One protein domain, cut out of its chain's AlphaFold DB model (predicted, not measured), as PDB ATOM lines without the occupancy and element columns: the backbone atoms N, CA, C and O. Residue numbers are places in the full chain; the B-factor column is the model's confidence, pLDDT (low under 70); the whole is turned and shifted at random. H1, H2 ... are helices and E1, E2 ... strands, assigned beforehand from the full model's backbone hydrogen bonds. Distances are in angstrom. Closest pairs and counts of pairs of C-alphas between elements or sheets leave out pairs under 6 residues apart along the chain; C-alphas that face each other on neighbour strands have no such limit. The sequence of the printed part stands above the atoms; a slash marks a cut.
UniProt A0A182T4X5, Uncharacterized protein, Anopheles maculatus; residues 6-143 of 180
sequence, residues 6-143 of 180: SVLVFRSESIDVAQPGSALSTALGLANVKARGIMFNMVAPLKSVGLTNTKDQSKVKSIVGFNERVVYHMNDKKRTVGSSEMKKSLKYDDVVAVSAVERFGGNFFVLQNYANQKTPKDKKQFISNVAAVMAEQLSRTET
ATOM      1  N   SER A   6      22.456 120.588  65.275       87.25
ATOM      2  CA  SER A   6      23.638 120.726  66.125       87.25
ATOM      3  C   SER A   6      24.761 119.838  65.612       87.25
ATOM      4  O   SER A   6      24.521 118.717  65.165       87.25
ATOM      5  N   VAL A   7      25.981 120.352  65.672       89.12
ATOM      6  CA  VAL A   7      27.216 119.623  65.393       89.12
ATOM      7  C   VAL A   7      27.964 119.462  66.707       89.12
ATOM      8  O   VAL A   7      28.128 120.426  67.454       89.12
ATOM      9  N   LEU A   8      28.421 118.241  66.981       90.94
ATOM     10  CA  LEU A   8      29.263 117.920  68.127       90.94
ATOM     11  C   LEU A   8      30.636 117.480  67.626       90.94
ATOM     12  O   LEU A   8      30.753 116.458  66.951       90.94
ATOM     13  N   VAL A   9      31.669 118.250  67.952       89.81
ATOM     14  CA  VAL A   9      33.052 117.945  67.573       89.81
ATOM     15  C   VAL A   9      33.785 117.333  68.754       89.81
ATOM     16  O   VAL A   9      33.792 117.904  69.841       89.81
ATOM     17  N   PHE A  10      34.452 116.206  68.526       90.75
ATOM     18  CA  PHE A  10      35.340 115.580  69.499       90.75
ATOM     19  C   PHE A  10      36.791 115.798  69.092       90.75
ATOM     20  O   PHE A  10      37.152 115.576  67.937       90.75
ATOM     21  N   ARG A  11      37.632 116.197  70.044       88.31
ATOM     22  CA  ARG A  11      39.082 116.259  69.865       88.31
ATOM     23  C   ARG A  11      39.788 115.591  71.030       88.31
ATOM     24  O   ARG A  11      39.419 115.794  72.182       88.31
ATOM     25  N   SER A  12      40.822 114.823  70.716       86.44
ATOM     26  CA  SER A  12      41.723 114.213  71.697       86.44
ATOM     27  C   SER A  12      42.774 115.188  72.228       86.44
ATOM     28  O   SER A  12      43.323 114.952  73.298       86.44
ATOM     29  N   GLU A  13      43.043 116.274  71.502       82.56
ATOM     30  CA  GLU A  13      44.108 117.237  71.793       82.56
ATOM     31  C   GLU A  13      43.551 118.657  71.922       82.56
ATOM     32  O   GLU A  13      42.547 118.998  71.282       82.56
ATOM     33  N   SER A  14      44.212 119.477  72.746       76.38
ATOM     34  CA  SER A  14      43.883 120.895  72.901       76.38
ATOM     35  C   SER A  14      44.220 121.653  71.625       76.38
ATOM     36  O   SER A  14      45.129 121.260  70.891       76.38
ATOM     37  N   ILE A  15      43.513 122.747  71.351       71.56
ATOM     38  CA  ILE A  15      43.793 123.542  70.160       71.56
ATOM     39  C   ILE A  15      44.947 124.485  70.471       71.56
ATOM     40  O   ILE A  15      44.820 125.469  71.196       71.56
ATOM     41  N   ASP A  16      46.102 124.159  69.903       60.84
ATOM     42  CA  ASP A  16      47.243 125.052  69.862       60.84
ATOM     43  C   ASP A  16      47.109 126.036  68.704       60.84
ATOM     44  O   ASP A  16      46.820 125.631  67.580       60.84
ATOM     45  N   VAL A  17      47.266 127.324  69.035       55.19
ATOM     46  CA  VAL A  17      47.427 128.503  68.163       55.19
ATOM     47  C   VAL A  17      47.018 128.267  66.704       55.19
ATOM     48  O   VAL A  17      47.759 127.689  65.909       55.19
ATOM     49  N   ALA A  18      45.849 128.786  66.324       56.59
ATOM     50  CA  ALA A  18      45.418 128.761  64.935       56.59
ATOM     51  C   ALA A  18      46.433 129.516  64.059       56.59
ATOM     52  O   ALA A  18      46.630 130.722  64.216       56.59
ATOM     53  N   GLN A  19      47.067 128.811  63.121       58.38
ATOM     54  CA  GLN A  19      47.771 129.460  62.018       58.38
ATOM     55  C   GLN A  19      46.796 130.421  61.303       58.38
ATOM     56  O   GLN A  19      45.616 130.091  61.165       58.38
ATOM     57  N   PRO A  20      47.236 131.591  60.809       56.62
ATOM     58  CA  PRO A  20      46.323 132.612  60.284       56.62
ATOM     59  C   PRO A  20      45.359 132.096  59.200       56.62
ATOM     60  O   PRO A  20      44.172 132.420  59.209       56.62
ATOM     61  N   GLY A  21      45.844 131.225  58.306       57.91
ATOM     62  CA  GLY A  21      45.023 130.604  57.261       57.91
ATOM     63  C   GLY A  21      43.975 129.620  57.794       57.91
ATOM     64  O   GLY A  21      42.852 129.590  57.292       57.91
ATOM     65  N   SER A  22      44.299 128.852  58.841       62.34
ATOM     66  CA  SER A  22      43.347 127.926  59.466       62.34
ATOM     67  C   SER A  22      42.340 128.650  60.359       62.34
ATOM     68  O   SER A  22      41.193 128.217  60.470       62.34
ATOM     69  N   ALA A  23      42.720 129.793  60.936       64.19
ATOM     70  CA  ALA A  23      41.810 130.669  61.666       64.19
ATOM     71  C   ALA A  23      40.720 131.238  60.745       64.19
ATOM     72  O   ALA A  23      39.538 131.196  61.092       64.19
ATOM     73  N   LEU A  24      41.099 131.716  59.553       58.62
ATOM     74  CA  LEU A  24      40.161 132.272  58.577       58.62
ATOM     75  C   LEU A  24      39.195 131.211  58.034       58.62
ATOM     76  O   LEU A  24      37.988 131.444  58.004       58.62
ATOM     77  N   SER A  25      39.694 130.033  57.645       64.19
ATOM     78  CA  SER A  25      38.833 128.948  57.153       64.19
ATOM     79  C   SER A  25      37.872 128.444  58.231       64.19
ATOM     80  O   SER A  25      36.695 128.217  57.953       64.19
ATOM     81  N   THR A  26      38.336 128.354  59.480       69.25
ATOM     82  CA  THR A  26      37.501 128.005  60.637       69.25
ATOM     83  C   THR A  26      36.428 129.065  60.875       69.25
ATOM     84  O   THR A  26      35.260 128.726  61.047       69.25
ATOM     85  N   ALA A  27      36.787 130.350  60.816       67.94
ATOM     86  CA  ALA A  27      35.835 131.449  60.957       67.94
ATOM     87  C   ALA A  27      34.770 131.442  59.847       67.94
ATOM     88  O   ALA A  27      33.586 131.588  60.146       67.94
ATOM     89  N   LEU A  28      35.160 131.212  58.589       62.41
ATOM     90  CA  LEU A  28      34.239 131.108  57.450       62.41
ATOM     91  C   LEU A  28      33.336 129.870  57.539       62.41
ATOM     92  O   LEU A  28      32.138 129.946  57.256       62.41
ATOM     93  N   GLY A  29      33.890 128.729  57.955       72.12
ATOM     94  CA  GLY A  29      33.122 127.511  58.201       72.12
ATOM     95  C   GLY A  29      32.079 127.725  59.295       72.12
ATOM     96  O   GLY A  29      30.906 127.412  59.109       72.12
ATOM     97  N   LEU A  30      32.476 128.343  60.407       72.69
ATOM     98  CA  LEU A  30      31.571 128.633  61.512       72.69
ATOM     99  C   LEU A  30      30.538 129.721  61.173       72.69
ATOM    100  O   LEU A  30      29.390 129.625  61.603       72.69
ATOM    101  N   ALA A  31      30.890 130.716  60.356       73.31
ATOM    102  CA  ALA A  31      29.934 131.699  59.849       73.31
ATOM    103  C   ALA A  31      28.828 131.028  59.016       73.31
ATOM    104  O   ALA A  31      27.650 131.322  59.207       73.31
ATOM    105  N   ASN A  32      29.188 130.061  58.164       77.12
ATOM    106  CA  ASN A  32      28.215 129.253  57.421       77.12
ATOM    107  C   ASN A  32      27.347 128.376  58.336       77.12
ATOM    108  O   ASN A  32      26.153 128.217  58.093       77.12
ATOM    109  N   VAL A  33      27.930 127.810  59.395       78.94
ATOM    110  CA  VAL A  33      27.202 127.049  60.425       78.94
ATOM    111  C   VAL A  33      26.165 127.949  61.110       78.94
ATOM    112  O   VAL A  33      24.995 127.576  61.190       78.94
ATOM    113  N   LYS A  34      26.551 129.175  61.491       77.88
ATOM    114  CA  LYS A  34      25.648 130.168  62.091       77.88
ATOM    115  C   LYS A  34      24.528 130.592  61.156       77.88
ATOM    116  O   LYS A  34      23.372 130.577  61.557       77.88
ATOM    117  N   ALA A  35      24.862 130.915  59.908       79.38
ATOM    118  CA  ALA A  35      23.895 131.306  58.883       79.38
ATOM    119  C   ALA A  35      22.854 130.207  58.605       79.38
ATOM    120  O   ALA A  35      21.776 130.483  58.098       79.38
ATOM    121  N   ARG A  36      23.147 128.949  58.956       81.88
ATOM    122  CA  ARG A  36      22.219 127.813  58.841       81.88
ATOM    123  C   ARG A  36      21.481 127.486  60.142       81.88
ATOM    124  O   ARG A  36      20.795 126.462  60.189       81.88
ATOM    125  N   GLY A  37      21.658 128.292  61.190       81.19
ATOM    126  CA  GLY A  37      21.077 128.065  62.515       81.19
ATOM    127  C   GLY A  37      21.598 126.799  63.193       81.19
ATOM    128  O   GLY A  37      20.889 126.170  63.973       81.19
ATOM    129  N   ILE A  38      22.811 126.362  62.846       84.62
ATOM    130  CA  ILE A  38      23.400 125.142  63.391       84.62
ATOM    131  C   ILE A  38      24.159 125.496  64.669       84.62
ATOM    132  O   ILE A  38      25.037 126.355  64.669       84.62
ATOM    133  N   MET A  39      23.853 124.793  65.754       85.81
ATOM    134  CA  MET A  39      24.572 124.932  67.018       85.81
ATOM    135  C   MET A  39      25.906 124.191  66.970       85.81
ATOM    136  O   MET A  39      25.982 123.079  66.447       85.81
ATOM    137  N   PHE A  40      26.952 124.768  67.558       88.44
ATOM    138  CA  PHE A  40      28.292 124.186  67.528       88.44
ATOM    139  C   PHE A  40      28.783 123.806  68.926       88.44
ATOM    140  O   PHE A  40      29.210 124.661  69.693       88.44
ATOM    141  N   ASN A  41      28.742 122.520  69.261       92.38
ATOM    142  CA  ASN A  41      29.214 121.984  70.536       92.38
ATOM    143  C   ASN A  41      30.577 121.299  70.367       92.38
ATOM    144  O   ASN A  41      30.850 120.683  69.334       92.38
ATOM    145  N   MET A  42      31.419 121.347  71.399       92.81
ATOM    146  CA  MET A  42      32.746 120.732  71.364       92.81
ATOM    147  C   MET A  42      33.042 119.948  72.639       92.81
ATOM    148  O   MET A  42      32.747 120.403  73.738       92.81
ATOM    149  N   VAL A  43      33.673 118.787  72.484       94.44
ATOM    150  CA  VAL A  43      34.291 118.002  73.551       94.44
ATOM    151  C   VAL A  43      35.784 117.940  73.259       94.44
ATOM    152  O   VAL A  43      36.207 117.287  72.306       94.44
ATOM    153  N   ALA A  44      36.585 118.635  74.055       92.44
ATOM    154  CA  ALA A  44      38.027 118.707  73.852       92.44
ATOM    155  C   ALA A  44      38.746 118.955  75.183       92.44
ATOM    156  O   ALA A  44      38.127 119.452  76.135       92.44
ATOM    157  N   PRO A  45      40.033 118.592  75.298       91.88
ATOM    158  CA  PRO A  45      40.799 118.939  76.476       91.88
ATOM    159  C   PRO A  45      41.220 120.413  76.434       91.88
ATOM    160  O   PRO A  45      41.524 120.954  75.374       91.88
ATOM    161  N   LEU A  46      41.279 121.052  77.603       89.19
ATOM    162  CA  LEU A  46      41.907 122.369  77.777       89.19
ATOM    163  C   LEU A  46      43.288 122.189  78.403       89.19
ATOM    164  O   LEU A  46      43.449 121.357  79.298       89.19
ATOM    165  N   LYS A  47      44.258 123.013  77.995       85.69
ATOM    166  CA  LYS A  47      45.597 123.034  78.610       85.69
ATOM    167  C   LYS A  47      45.544 123.327  80.105       85.69
ATOM    168  O   LYS A  47      46.195 122.657  80.900       85.69
ATOM    169  N   SER A  48      44.727 124.304  80.482       87.44
ATOM    170  CA  SER A  48      44.416 124.608  81.869       87.44
ATOM    171  C   SER A  48      42.942 124.971  82.009       87.44
ATOM    172  O   SER A  48      42.308 125.498  81.091       87.44
ATOM    173  N   VAL A  49      42.387 124.640  83.170       89.75
ATOM    174  CA  VAL A  49      41.051 125.044  83.598       89.75
ATOM    175  C   VAL A  49      41.102 125.286  85.102       89.75
ATOM    176  O   VAL A  49      41.726 124.521  85.836       89.75
ATOM    177  N   GLY A  50      40.477 126.362  85.567       90.81
ATOM    178  CA  GLY A  50      40.495 126.739  86.974       90.81
ATOM    179  C   GLY A  50      39.367 127.691  87.347       90.81
ATOM    180  O   GLY A  50      38.670 128.228  86.489       90.81
ATOM    181  N   LEU A  51      39.194 127.895  88.651       90.75
ATOM    182  CA  LEU A  51      38.227 128.823  89.228       90.75
ATOM    183  C   LEU A  51      38.975 129.804  90.143       90.75
ATOM    184  O   LEU A  51      39.638 129.385  91.084       90.75
ATOM    185  N   THR A  52      38.880 131.110  89.900       88.88
ATOM    186  CA  THR A  52      39.620 132.126  90.682       88.88
ATOM    187  C   THR A  52      39.152 132.243  92.128       88.88
ATOM    188  O   THR A  52      39.911 132.661  92.997       88.88
ATOM    189  N   ASN A  53      37.904 131.870  92.402       83.75
ATOM    190  CA  ASN A  53      37.281 131.977  93.716       83.75
ATOM    191  C   ASN A  53      37.554 130.768  94.625       83.75
ATOM    192  O   ASN A  53      37.077 130.744  95.759       83.75
ATOM    193  N   THR A  54      38.279 129.745  94.160       81.56
ATOM    194  CA  THR A  54      38.588 128.577  94.985       81.56
ATOM    195  C   THR A  54      39.877 127.886  94.557       81.56
ATOM    196  O   THR A  54      40.141 127.693  93.377       81.56
ATOM    197  N   LYS A  55      40.675 127.452  95.536       80.50
ATOM    198  CA  LYS A  55      41.832 126.573  95.299       80.50
ATOM    199  C   LYS A  55      41.446 125.088  95.297       80.50
ATOM    200  O   LYS A  55      42.309 124.229  95.138       80.50
ATOM    201  N   ASP A  56      40.163 124.783  95.497       84.19
ATOM    202  CA  ASP A  56      39.656 123.420  95.564       84.19
ATOM    203  C   ASP A  56      39.636 122.769  94.174       84.19
ATOM    204  O   ASP A  56      38.715 122.938  93.371       84.19
ATOM    205  N   GLN A  57      40.678 121.985  93.911       84.75
ATOM    206  CA  GLN A  57      40.839 121.224  92.676       84.75
ATOM    207  C   GLN A  57      39.729 120.189  92.467       84.75
ATOM    208  O   GLN A  57      39.497 119.779  91.330       84.75
ATOM    209  N   SER A  58      39.029 119.755  93.522       85.50
ATOM    210  CA  SER A  58      37.925 118.806  93.368       85.50
ATOM    211  C   SER A  58      36.774 119.428  92.577       85.50
ATOM    212  O   SER A  58      36.295 118.803  91.630       85.50
ATOM    213  N   LYS A  59      36.426 120.689  92.867       86.94
ATOM    214  CA  LYS A  59      35.391 121.456  92.154       86.94
ATOM    215  C   LYS A  59      35.751 121.678  90.695       86.94
ATOM    216  O   LYS A  59      34.917 121.489  89.819       86.94
ATOM    217  N   VAL A  60      37.011 122.011  90.420       90.94
ATOM    218  CA  VAL A  60      37.499 122.179  89.044       90.94
ATOM    219  C   VAL A  60      37.394 120.864  88.267       90.94
ATOM    220  O   VAL A  60      36.882 120.854  87.150       90.94
ATOM    221  N   LYS A  61      37.799 119.738  88.869       91.69
ATOM    222  CA  LYS A  61      37.732 118.399  88.252       91.69
ATOM    223  C   LYS A  61      36.312 117.877  88.047       91.69
ATOM    224  O   LYS A  61      36.122 116.961  87.254       91.69
ATOM    225  N   SER A  62      35.331 118.431  88.755       92.75
ATOM    226  CA  SER A  62      33.918 118.076  88.589       92.75
ATOM    227  C   SER A  62      33.146 119.045  87.685       92.75
ATOM    228  O   SER A  62      31.940 118.880  87.499       92.75
ATOM    229  N   ILE A  63      33.827 119.992  87.028       95.12
ATOM    230  CA  ILE A  63      33.262 120.734  85.893       95.12
ATOM    231  C   ILE A  63      33.068 119.772  84.715       95.12
ATOM    232  O   ILE A  63      34.010 119.112  84.275       95.12
ATOM    233  N   VAL A  64      31.849 119.723  84.182       96.19
ATOM    234  CA  VAL A  64      31.499 118.946  82.983       96.19
ATOM    235  C   VAL A  64      31.786 119.747  81.718       96.19
ATOM    236  O   VAL A  64      32.355 119.245  80.752       96.19
ATOM    237  N   GLY A  65      31.393 121.014  81.728       95.50
ATOM    238  CA  GLY A  65      31.478 121.902  80.582       95.50
ATOM    239  C   GLY A  65      30.920 123.271  80.914       95.50
ATOM    240  O   GLY A  65      30.549 123.536  82.055       95.50
ATOM    241  N   PHE A  66      30.859 124.145  79.926       95.31
ATOM    242  CA  PHE A  66      30.366 125.506  80.082       95.31
ATOM    243  C   PHE A  66      29.979 126.105  78.728       95.31
ATOM    244  O   PHE A  66      30.355 125.596  77.674       95.31
ATOM    245  N   ASN A  67      29.231 127.200  78.765       92.88
ATOM    246  CA  ASN A  67      28.942 128.048  77.608       92.88
ATOM    247  C   ASN A  67      29.167 129.517  77.976       92.88
ATOM    248  O   ASN A  67      29.760 129.808  79.017       92.88
ATOM    249  N   GLU A  68      28.684 130.443  77.148       91.06
ATOM    250  CA  GLU A  68      28.834 131.885  77.376       91.06
ATOM    251  C   GLU A  68      28.238 132.349  78.730       91.06
ATOM    252  O   GLU A  68      28.701 133.336  79.296       91.06
ATOM    253  N   ARG A  69      27.243 131.632  79.287       91.50
ATOM    254  CA  ARG A  69      26.449 132.075  80.454       91.50
ATOM    255  C   ARG A  69      26.776 131.337  81.743       91.50
ATOM    256  O   ARG A  69      26.764 131.943  82.812       91.50
ATOM    257  N   VAL A  70      26.998 130.027  81.665       94.12
ATOM    258  CA  VAL A  70      27.035 129.155  82.846       94.12
ATOM    259  C   VAL A  70      28.115 128.087  82.750       94.12
ATOM    260  O   VAL A  70      28.546 127.697  81.665       94.12
ATOM    261  N   VAL A  71      28.527 127.591  83.916       95.50
ATOM    262  CA  VAL A  71      29.355 126.389  84.072       95.50
ATOM    263  C   VAL A  71      28.484 125.252  84.579       95.50
ATOM    264  O   VAL A  71      27.759 125.424  85.554       95.50
ATOM    265  N   TYR A  72      28.577 124.093  83.938       95.62
ATOM    266  CA  TYR A  72      27.898 122.868  84.336       95.62
ATOM    267  C   TYR A  72      28.812 122.027  85.215       95.62
ATOM    268  O   TYR A  72      29.928 121.677  84.821       95.62
ATOM    269  N   HIS A  73      28.320 121.660  86.389       93.88
ATOM    270  CA  HIS A  73      29.042 120.856  87.358       93.88
ATOM    271  C   HIS A  73      28.384 119.483  87.520       93.88
ATOM    272  O   HIS A  73      27.170 119.322  87.385       93.88
ATOM    273  N   MET A  74      29.178 118.455  87.831       91.25
ATOM    274  CA  MET A  74      28.684 117.080  87.949       91.25
ATOM    275  C   MET A  74      27.542 116.952  88.960       91.25
ATOM    276  O   MET A  74      26.575 116.230  88.712       91.25
ATOM    277  N   ASN A  75      27.652 117.696  90.061       86.75
ATOM    278  CA  ASN A  75      26.752 117.641  91.214       86.75
ATOM    279  C   ASN A  75      25.658 118.722  91.207       86.75
ATOM    280  O   ASN A  75      25.052 118.979  92.247       86.75
ATOM    281  N   ASP A  76      25.405 119.375  90.071       85.44
ATOM    282  CA  ASP A  76      24.319 120.350  89.988       85.44
ATOM    283  C   ASP A  76      22.960 119.687  90.251       85.44
ATOM    284  O   ASP A  76      22.626 118.654  89.667       85.44
ATOM    285  N   LYS A  77      22.130 120.327  91.093       82.38
ATOM    286  CA  LYS A  77      20.761 119.860  91.402       82.38
ATOM    287  C   LYS A  77      19.930 119.640  90.136       82.38
ATOM    288  O   LYS A  77      19.084 118.752  90.090       82.38
ATOM    289  N   LYS A  78      20.158 120.472  89.115       84.19
ATOM    290  CA  LYS A  78      19.617 120.316  87.765       84.19
ATOM    291  C   LYS A  78      20.762 120.401  86.767       84.19
ATOM    292  O   LYS A  78      21.373 121.457  86.628       84.19
ATOM    293  N   ARG A  79      20.979 119.311  86.032       85.50
ATOM    294  CA  ARG A  79      22.085 119.131  85.074       85.50
ATOM    295  C   ARG A  79      22.173 120.220  83.998       85.50
ATOM    296  O   ARG A  79      23.235 120.421  83.437       85.50
ATOM    297  N   THR A  80      21.060 120.896  83.711       85.62
ATOM    298  CA  THR A  80      20.905 121.836  82.591       85.62
ATOM    299  C   THR A  80      20.987 123.311  82.980       85.62
ATOM    300  O   THR A  80      20.996 124.163  82.097       85.62
ATOM    301  N   VAL A  81      21.022 123.642  84.277       85.50
ATOM    302  CA  VAL A  81      20.991 125.044  84.736       85.50
ATOM    303  C   VAL A  81      22.397 125.631  84.828       85.50
ATOM    304  O   VAL A  81      22.618 126.740  84.351       85.50
ATOM    305  N   GLY A  82      23.342 124.879  85.398       88.75
ATOM    306  CA  GLY A  82      24.693 125.365  85.675       88.75
ATOM    307  C   GLY A  82      24.739 126.518  86.689       88.75
ATOM    308  O   GLY A  82      23.732 126.881  87.299       88.75
ATOM    309  N   SER A  83      25.923 127.105  86.870       91.56
ATOM    310  CA  SER A  83      26.164 128.272  87.729       91.56
ATOM    311  C   SER A  83      26.752 129.436  86.935       91.56
ATOM    312  O   SER A  83      27.785 129.304  86.271       91.56
ATOM    313  N   SER A  84      26.103 130.598  87.043       92.94
ATOM    314  CA  SER A  84      26.582 131.857  86.459       92.94
ATOM    315  C   SER A  84      27.737 132.455  87.271       92.94
ATOM    316  O   SER A  84      28.623 133.128  86.750       92.94
ATOM    317  N   GLU A  85      27.767 132.154  88.567       91.19
ATOM    318  CA  GLU A  85      28.780 132.604  89.515       91.19
ATOM    319  C   GLU A  85      30.108 131.901  89.232       91.19
ATOM    320  O   GLU A  85      31.144 132.557  89.151       91.19
ATOM    321  N   MET A  86      30.073 130.581  88.996       91.25
ATOM    322  CA  MET A  86      31.250 129.822  88.564       91.25
ATOM    323  C   MET A  86      31.737 130.263  87.183       91.25
ATOM    324  O   MET A  86      32.938 130.263  86.937       91.25
ATOM    325  N   LYS A  87      30.834 130.687  86.287       93.44
ATOM    326  CA  LYS A  87      31.233 131.225  84.981       93.44
ATOM    327  C   LYS A  87      32.091 132.477  85.118       93.44
ATOM    328  O   LYS A  87      33.100 132.588  84.430       93.44
ATOM    329  N   LYS A  88      31.739 133.380  86.038       93.12
ATOM    330  CA  LYS A  88      32.510 134.606  86.305       93.12
ATOM    331  C   LYS A  88      33.906 134.327  86.868       93.12
ATOM    332  O   LYS A  88      34.811 135.128  86.653       93.12
ATOM    333  N   SER A  89      34.089 133.219  87.589       93.31
ATOM    334  CA  SER A  89      35.391 132.832  88.143       93.31
ATOM    335  C   SER A  89      36.185 131.865  87.263       93.31
ATOM    336  O   SER A  89      37.345 131.592  87.574       93.31
ATOM    337  N   LEU A  90      35.611 131.362  86.168       92.75
ATOM    338  CA  LEU A  90      36.258 130.401  85.280       92.75
ATOM    339  C   LEU A  90      37.455 131.022  84.541       92.75
ATOM    340  O   LEU A  90      37.365 132.109  83.968       92.75
ATOM    341  N   LYS A  91      38.577 130.301  84.529       91.75
ATOM    342  CA  LYS A  91      39.796 130.622  83.775       91.75
ATOM    343  C   LYS A  91      40.249 129.406  82.975       91.75
ATOM    344  O   LYS A  91      40.151 128.283  83.470       91.75
ATOM    345  N   TYR A  92      40.730 129.636  81.758       89.12
ATOM    346  CA  TYR A  92      41.243 128.616  80.845       89.12
ATOM    347  C   TYR A  92      42.175 129.257  79.803       89.12
ATOM    348  O   TYR A  92      42.000 130.429  79.474       89.12
ATOM    349  N   ASP A  93      43.129 128.483  79.279       78.31
ATOM    350  CA  ASP A  93      44.152 128.986  78.339       78.31
ATOM    351  C   ASP A  93      43.788 128.832  76.846       78.31
ATOM    352  O   ASP A  93      44.369 129.510  76.001       78.31
ATOM    353  N   ASP A  94      42.832 127.966  76.481       66.94
ATOM    354  CA  ASP A  94      42.431 127.760  75.074       66.94
ATOM    355  C   ASP A  94      41.336 128.758  74.669       66.94
ATOM    356  O   ASP A  94      40.137 128.512  74.815       66.94
ATOM    357  N   VAL A  95      41.760 129.934  74.205       70.88
ATOM    358  CA  VAL A  95      40.842 131.041  73.907       70.88
ATOM    359  C   VAL A  95      40.106 130.830  72.584       70.88
ATOM    360  O   VAL A  95      38.944 131.207  72.481       70.88
ATOM    361  N   VAL A  96      40.728 130.230  71.564       77.12
ATOM    362  CA  VAL A  96      40.170 130.231  70.195       77.12
ATOM    363  C   VAL A  96      39.011 129.248  70.061       77.12
ATOM    364  O   VAL A  96      37.941 129.628  69.582       77.12
ATOM    365  N   ALA A  97      39.200 128.002  70.499       79.50
ATOM    366  CA  ALA A  97      38.177 126.966  70.390       79.50
ATOM    367  C   ALA A  97      36.948 127.296  71.238       79.50
ATOM    368  O   ALA A  97      35.808 127.194  70.781       79.50
ATOM    369  N   VAL A  98      37.196 127.752  72.465       86.38
ATOM    370  CA  VAL A  98      36.147 128.165  73.390       86.38
ATOM    371  C   VAL A  98      35.409 129.391  72.861       86.38
ATOM    372  O   VAL A  98      34.182 129.369  72.796       86.38
ATOM    373  N   SER A  99      36.127 130.425  72.404       82.25
ATOM    374  CA  SER A  99      35.494 131.628  71.844       82.25
ATOM    375  C   SER A  99      34.644 131.310  70.619       82.25
ATOM    376  O   SER A  99      33.602 131.931  70.427       82.25
ATOM    377  N   ALA A 100      35.063 130.357  69.781       80.00
ATOM    378  CA  ALA A 100      34.238 129.873  68.683       80.00
ATOM    379  C   ALA A 100      32.933 129.272  69.222       80.00
ATOM    380  O   ALA A 100      31.857 129.773  68.909       80.00
ATOM    381  N   VAL A 101      33.013 128.260  70.085       87.56
ATOM    382  CA  VAL A 101      31.832 127.607  70.672       87.56
ATOM    383  C   VAL A 101      30.870 128.610  71.314       87.56
ATOM    384  O   VAL A 101      29.672 128.563  71.038       87.56
ATOM    385  N   GLU A 102      31.381 129.556  72.102       86.31
ATOM    386  CA  GLU A 102      30.565 130.581  72.758       86.31
ATOM    387  C   GLU A 102      29.897 131.530  71.751       86.31
ATOM    388  O   GLU A 102      28.688 131.741  71.825       86.31
ATOM    389  N   ARG A 103      30.631 132.031  70.745       80.75
ATOM    390  CA  ARG A 103      30.078 132.915  69.694       80.75
ATOM    391  C   ARG A 103      28.982 132.262  68.853       80.75
ATOM    392  O   ARG A 103      28.159 132.972  68.268       80.75
ATOM    393  N   PHE A 104      28.995 130.936  68.759       79.25
ATOM    394  CA  PHE A 104      28.011 130.147  68.018       79.25
ATOM    395  C   PHE A 104      26.971 129.492  68.939       79.25
ATOM    396  O   PHE A 104      26.260 128.580  68.518       79.25
ATOM    397  N   GLY A 105      26.856 129.975  70.184       80.06
ATOM    398  CA  GLY A 105      25.790 129.607  71.118       80.06
ATOM    399  C   GLY A 105      25.843 128.158  71.600       80.06
ATOM    400  O   GLY A 105      24.822 127.620  72.024       80.06
ATOM    401  N   GLY A 106      27.000 127.504  71.498       89.69
ATOM    402  CA  GLY A 106      27.199 126.112  71.877       89.69
ATOM    403  C   GLY A 106      27.777 125.914  73.274       89.69
ATOM    404  O   GLY A 106      27.959 126.856  74.044       89.69
ATOM    405  N   ASN A 107      28.079 124.656  73.599       94.25
ATOM    406  CA  ASN A 107      28.705 124.256  74.856       94.25
ATOM    407  C   ASN A 107      30.072 123.619  74.606       94.25
ATOM    408  O   ASN A 107      30.244 122.806  73.692       94.25
ATOM    409  N   PHE A 108      31.034 123.976  75.453       94.56
ATOM    410  CA  PHE A 108      32.350 123.362  75.507       94.56
ATOM    411  C   PHE A 108      32.388 122.381  76.681       94.56
ATOM    412  O   PHE A 108      32.167 122.767  77.829       94.56
ATOM    413  N   PHE A 109      32.677 121.113  76.415       96.06
ATOM    414  CA  PHE A 109      32.771 120.051  77.411       96.06
ATOM    415  C   PHE A 109      34.232 119.664  77.647       96.06
ATOM    416  O   PHE A 109      34.984 119.398  76.709       96.06
ATOM    417  N   VAL A 110      34.623 119.630  78.919       95.00
ATOM    418  CA  VAL A 110      36.021 119.555  79.361       95.00
ATOM    419  C   VAL A 110      36.476 118.094  79.399       95.00
ATOM    420  O   VAL A 110      36.261 117.386  80.387       95.00
ATOM    421  N   LEU A 111      37.091 117.616  78.313       94.69
ATOM    422  CA  LEU A 111      37.392 116.189  78.133       94.69
ATOM    423  C   LEU A 111      38.347 115.634  79.198       94.69
ATOM    424  O   LEU A 111      38.167 114.512  79.672       94.69
ATOM    425  N   GLN A 112      39.340 116.416  79.623       92.69
ATOM    426  CA  GLN A 112      40.290 115.981  80.646       92.69
ATOM    427  C   GLN A 112      39.609 115.734  82.001       92.69
ATOM    428  O   GLN A 112      40.026 114.853  82.749       92.69
ATOM    429  N   ASN A 113      38.514 116.438  82.304       94.56
ATOM    430  CA  ASN A 113      37.750 116.202  83.527       94.56
ATOM    431  C   ASN A 113      36.978 114.885  83.475       94.56
ATOM    432  O   ASN A 113      36.879 114.216  84.501       94.56
ATOM    433  N   TYR A 114      36.496 114.470  82.301       94.69
ATOM    434  CA  TYR A 114      35.962 113.121  82.099       94.69
ATOM    435  C   TYR A 114      37.051 112.052  82.268       94.69
ATOM    436  O   TYR A 114      36.852 111.070  82.988       94.69
ATOM    437  N   ALA A 115      38.215 112.253  81.641       92.38
ATOM    438  CA  ALA A 115      39.329 111.307  81.695       92.38
ATOM    439  C   ALA A 115      39.838 111.083  83.130       92.38
ATOM    440  O   ALA A 115      40.165 109.958  83.505       92.38
ATOM    441  N   ASN A 116      39.826 112.137  83.951       91.25
ATOM    442  CA  ASN A 116      40.267 112.111  85.344       91.25
ATOM    443  C   ASN A 116      39.269 111.459  86.320       91.25
ATOM    444  O   ASN A 116      39.603 111.278  87.496       91.25
ATOM    445  N   GLN A 117      38.057 111.100  85.876       91.94
ATOM    446  CA  GLN A 117      37.101 110.393  86.728       91.94
ATOM    447  C   GLN A 117      37.572 108.961  86.987       91.94
ATOM    448  O   GLN A 117      37.795 108.179  86.059       91.94
ATOM    449  N   LYS A 118      37.695 108.599  88.266       90.25
ATOM    450  CA  LYS A 118      38.209 107.285  88.678       90.25
ATOM    451  C   LYS A 118      37.156 106.190  88.577       90.25
ATOM    452  O   LYS A 118      37.483 105.066  88.210       90.25
ATOM    453  N   THR A 119      35.901 106.498  88.908       92.94
ATOM    454  CA  THR A 119      34.848 105.482  88.977       92.94
ATOM    455  C   THR A 119      34.007 105.439  87.694       92.94
ATOM    456  O   THR A 119      33.742 106.480  87.081       92.94
ATOM    457  N   PRO A 120      33.517 104.255  87.278       93.81
ATOM    458  CA  PRO A 120      32.589 104.141  86.150       93.81
ATOM    459  C   PRO A 120      31.288 104.929  86.357       93.81
ATOM    460  O   PRO A 120      30.712 105.451  85.401       93.81
ATOM    461  N   LYS A 121      30.835 105.039  87.612       93.94
ATOM    462  CA  LYS A 121      29.646 105.808  87.993       93.94
ATOM    463  C   LYS A 121      29.816 107.289  87.648       93.94
ATOM    464  O   LYS A 121      28.938 107.862  87.006       93.94
ATOM    465  N   ASP A 122      30.960 107.866  87.998       93.00
ATOM    466  CA  ASP A 122      31.266 109.276  87.743       93.00
ATOM    467  C   ASP A 122      31.408 109.550  86.238       93.00
ATOM    468  O   ASP A 122      30.850 110.520  85.721       93.00
ATOM    469  N   LYS A 123      32.047 108.637  85.492       94.44
ATOM    470  CA  LYS A 123      32.113 108.706  84.021       94.44
ATOM    471  C   LYS A 123      30.723 108.696  83.381       94.44
ATOM    472  O   LYS A 123      30.439 109.511  82.502       94.44
ATOM    473  N   LYS A 124      29.834 107.806  83.838       94.94
ATOM    474  CA  LYS A 124      28.443 107.740  83.364       94.94
ATOM    475  C   LYS A 124      27.675 109.020  83.698       94.94
ATOM    476  O   LYS A 124      26.911 109.503  82.867       94.94
ATOM    477  N   GLN A 125      27.885 109.582  84.888       94.12
ATOM    478  CA  GLN A 125      27.262 110.839  85.300       94.12
ATOM    479  C   GLN A 125      27.721 112.016  84.435       94.12
ATOM    480  O   GLN A 125      26.878 112.793  83.996       94.12
ATOM    481  N   PHE A 126      29.016 112.113  84.120       95.56
ATOM    482  CA  PHE A 126      29.539 113.129  83.203       95.56
ATOM    483  C   PHE A 126      28.842 113.055  81.839       95.56
ATOM    484  O   PHE A 126      28.265 114.043  81.389       95.56
ATOM    485  N   ILE A 127      28.818 111.871  81.214       95.12
ATOM    486  CA  ILE A 127      28.165 111.662  79.910       95.12
ATOM    487  C   ILE A 127      26.673 112.002  79.993       95.12
ATOM    488  O   ILE A 127      26.128 112.663  79.113       95.12
ATOM    489  N   SER A 128      26.009 111.599  81.078       95.06
ATOM    490  CA  SER A 128      24.595 111.901  81.285       95.06
ATOM    491  C   SER A 128      24.324 113.400  81.431       95.06
ATOM    492  O   SER A 128      23.263 113.853  81.002       95.06
ATOM    493  N   ASN A 129      25.249 114.166  82.013       94.88
ATOM    494  CA  ASN A 129      25.140 115.618  82.103       94.88
ATOM    495  C   ASN A 129      25.337 116.270  80.732       94.88
ATOM    496  O   ASN A 129      24.511 117.097  80.356       94.88
ATOM    497  N   VAL A 130      26.349 115.849  79.961       95.62
ATOM    498  CA  VAL A 130      26.559 116.304  78.572       95.62
ATOM    499  C   VAL A 130      25.298 116.085  77.737       95.62
ATOM    500  O   VAL A 130      24.775 117.025  77.142       95.62
ATOM    501  N   ALA A 131      24.756 114.864  77.759       94.94
ATOM    502  CA  ALA A 131      23.549 114.516  77.015       94.94
ATOM    503  C   ALA A 131      22.336 115.353  77.450       94.94
ATOM    504  O   ALA A 131      21.595 115.836  76.599       94.94
ATOM    505  N   ALA A 132      22.145 115.565  78.757       94.19
ATOM    506  CA  ALA A 132      21.043 116.376  79.271       94.19
ATOM    507  C   ALA A 132      21.149 117.845  78.833       94.19
ATOM    508  O   ALA A 132      20.150 118.425  78.418       94.19
ATOM    509  N   VAL A 133      22.349 118.433  78.895       93.19
ATOM    510  CA  VAL A 133      22.594 119.812  78.442       93.19
ATOM    511  C   VAL A 133      22.305 119.950  76.952       93.19
ATOM    512  O   VAL A 133      21.588 120.863  76.554       93.19
ATOM    513  N   MET A 134      22.802 119.023  76.131       91.81
ATOM    514  CA  MET A 134      22.566 119.051  74.687       91.81
ATOM    515  C   MET A 134      21.094 118.841  74.326       91.81
ATOM    516  O   MET A 134      20.576 119.545  73.464       91.81
ATOM    517  N   ALA A 135      20.414 117.897  74.980       91.56
ATOM    518  CA  ALA A 135      18.999 117.634  74.740       91.56
ATOM    519  C   ALA A 135      18.130 118.847  75.098       91.56
ATOM    520  O   ALA A 135      17.248 119.216  74.328       91.56
ATOM    521  N   GLU A 136      18.409 119.493  76.233       89.50
ATOM    522  CA  GLU A 136      17.728 120.720  76.657       89.50
ATOM    523  C   GLU A 136      17.978 121.874  75.686       89.50
ATOM    524  O   GLU A 136      17.066 122.621  75.340       89.50
ATOM    525  N   GLN A 137      19.222 122.025  75.238       88.38
ATOM    526  CA  GLN A 137      19.581 123.054  74.279       88.38
ATOM    527  C   GLN A 137      18.838 122.837  72.954       88.38
ATOM    528  O   GLN A 137      18.193 123.756  72.461       88.38
ATOM    529  N   LEU A 138      18.858 121.621  72.408       88.00
ATOM    530  CA  LEU A 138      18.176 121.283  71.157       88.00
ATOM    531  C   LEU A 138      16.656 121.460  71.234       88.00
ATOM    532  O   LEU A 138      16.056 121.924  70.267       88.00
ATOM    533  N   SER A 139      16.044 121.102  72.366       88.56
ATOM    534  CA  SER A 139      14.590 121.165  72.545       88.56
ATOM    535  C   SER A 139      14.061 122.585  72.749       88.56
ATOM    536  O   SER A 139      12.907 122.852  72.428       88.56
ATOM    537  N   ARG A 140      14.890 123.492  73.278       87.19
ATOM    538  CA  ARG A 140      14.520 124.888  73.565       87.19
ATOM    539  C   ARG A 140      15.090 125.896  72.580       87.19
ATOM    540  O   ARG A 140      14.836 127.088  72.737       87.19
ATOM    541  N   THR A 141      15.879 125.452  71.609       86.25
ATOM    542  CA  THR A 141      16.382 126.344  70.566       86.25
ATOM    543  C   THR A 141      15.287 126.592  69.547       86.25
ATOM    544  O   THR A 141      14.802 125.666  68.902       86.25
ATOM    545  N   GLU A 142      14.924 127.857  69.408       85.00
ATOM    546  CA  GLU A 142      14.101 128.361  68.325       85.00
ATOM    547  C   GLU A 142      15.014 129.003  67.279       85.00
ATOM    548  O   GLU A 142      15.983 129.693  67.605       85.00
ATOM    549  N   THR A 143      14.733 128.733  66.007       84.75
ATOM    550  CA  THR A 143      15.461 129.317  64.881       84.75
ATOM    551  C   THR A 143      14.468 129.921  63.909       84.75
ATOM    552  O   THR A 143      13.686 129.201  63.281       84.75
TER     553      THR A 143
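Overview. This is residues 6 to 143 of the 180 residues of an uncharacterized protein of Anopheles maculatus (UniProt A0A182T4X5). A sheet of five mostly short strands lies between two helices, the long H6 over one face and H4 over the opposite face, with H1 side by side with H4 and reaching the sheet with residues 30 to 34. Away from this sheet, E3 and E6 make a small second sheet, with H2 and H3 packed on E3. The printed part has 138 residues, mixed helices and strands, in the order E1 H1 E2 E3 H2 E4 E5 H3 E6 H4 E7 H5 H6 E8. The large sheet, in the order E1 E2 E7 E4 E5, is mixed. The whole is compact and rounded, with a radius of gyration of the C-alphas of 14.7 A and spans of 39 by 33 by 28 A.

Arrangement. E1, residues 6 to 10, an edge strand, is the parallel neighbour of E2, residues 38 to 44, with N 7 and O 39 within hydrogen-bond range at 2.8 A. With H1, residues 20 to 35, they form a strand-helix-strand unit, two parallel neighbour strands with a helix between, whose crossover is right-handed. H1 only grazes the sheet. E2 is parallel to E7, residues 108 to 110, with N 109 and O 42 at 2.8 A. E7 and E4, residues 63 to 66, meet only at a point, where C-alphas 109 and 65 face each other at 3.9 A. E4 and E5, residues 71 to 73, are an antiparallel hairpin, with N 64 and O 72 at 2.8 A. E3, residues 49 to 51, and E6, residues 90 to 92, are antiparallel, with N 50 and O 91 at 2.9 A. H2, residues 57 to 61, comes closest to E3 at C-alphas Val 60 and Gly 50, 5.8 A apart. H3, residues 84 to 89, only grazes the large sheet. H4, residues 95 to 103, has a height of 8.7 A over it and runs along the strands; H1 and H4 are close but not clearly touching, the closest C-alphas, Leu 30 and Ala 100, being 7.8 A apart. H5, residues 111 to 115, stands at the sheet's level. H6, residues 120 to 140, on the opposite face from H4, lies over E7 and E4 at a height of 8.8 A. E8, residues 141 to 143, pairs with no named strand. In the six helices every O i to N i+4 pair is within hydrogen-bond range.

Along the chain. E1 begins at C-alpha 6, (23.638, 120.726, 66.125). H1 measures 22.5 A, E2 19.1 A and H4 11.7 A. H6 measures 30.3 A, from C-alpha 120 at (32.589, 104.141, 86.150). E8 ends at C-alpha 143, (15.461, 129.317, 64.881).

Size, cuts and confidence. The two C-alphas farthest apart, those of Gly 21 and Lys 77, are 43.2 A apart. The printed part has no cut and no long link. Mean pLDDT of the printed part is 85.7; residues 16 to 28 and 94 are under 70.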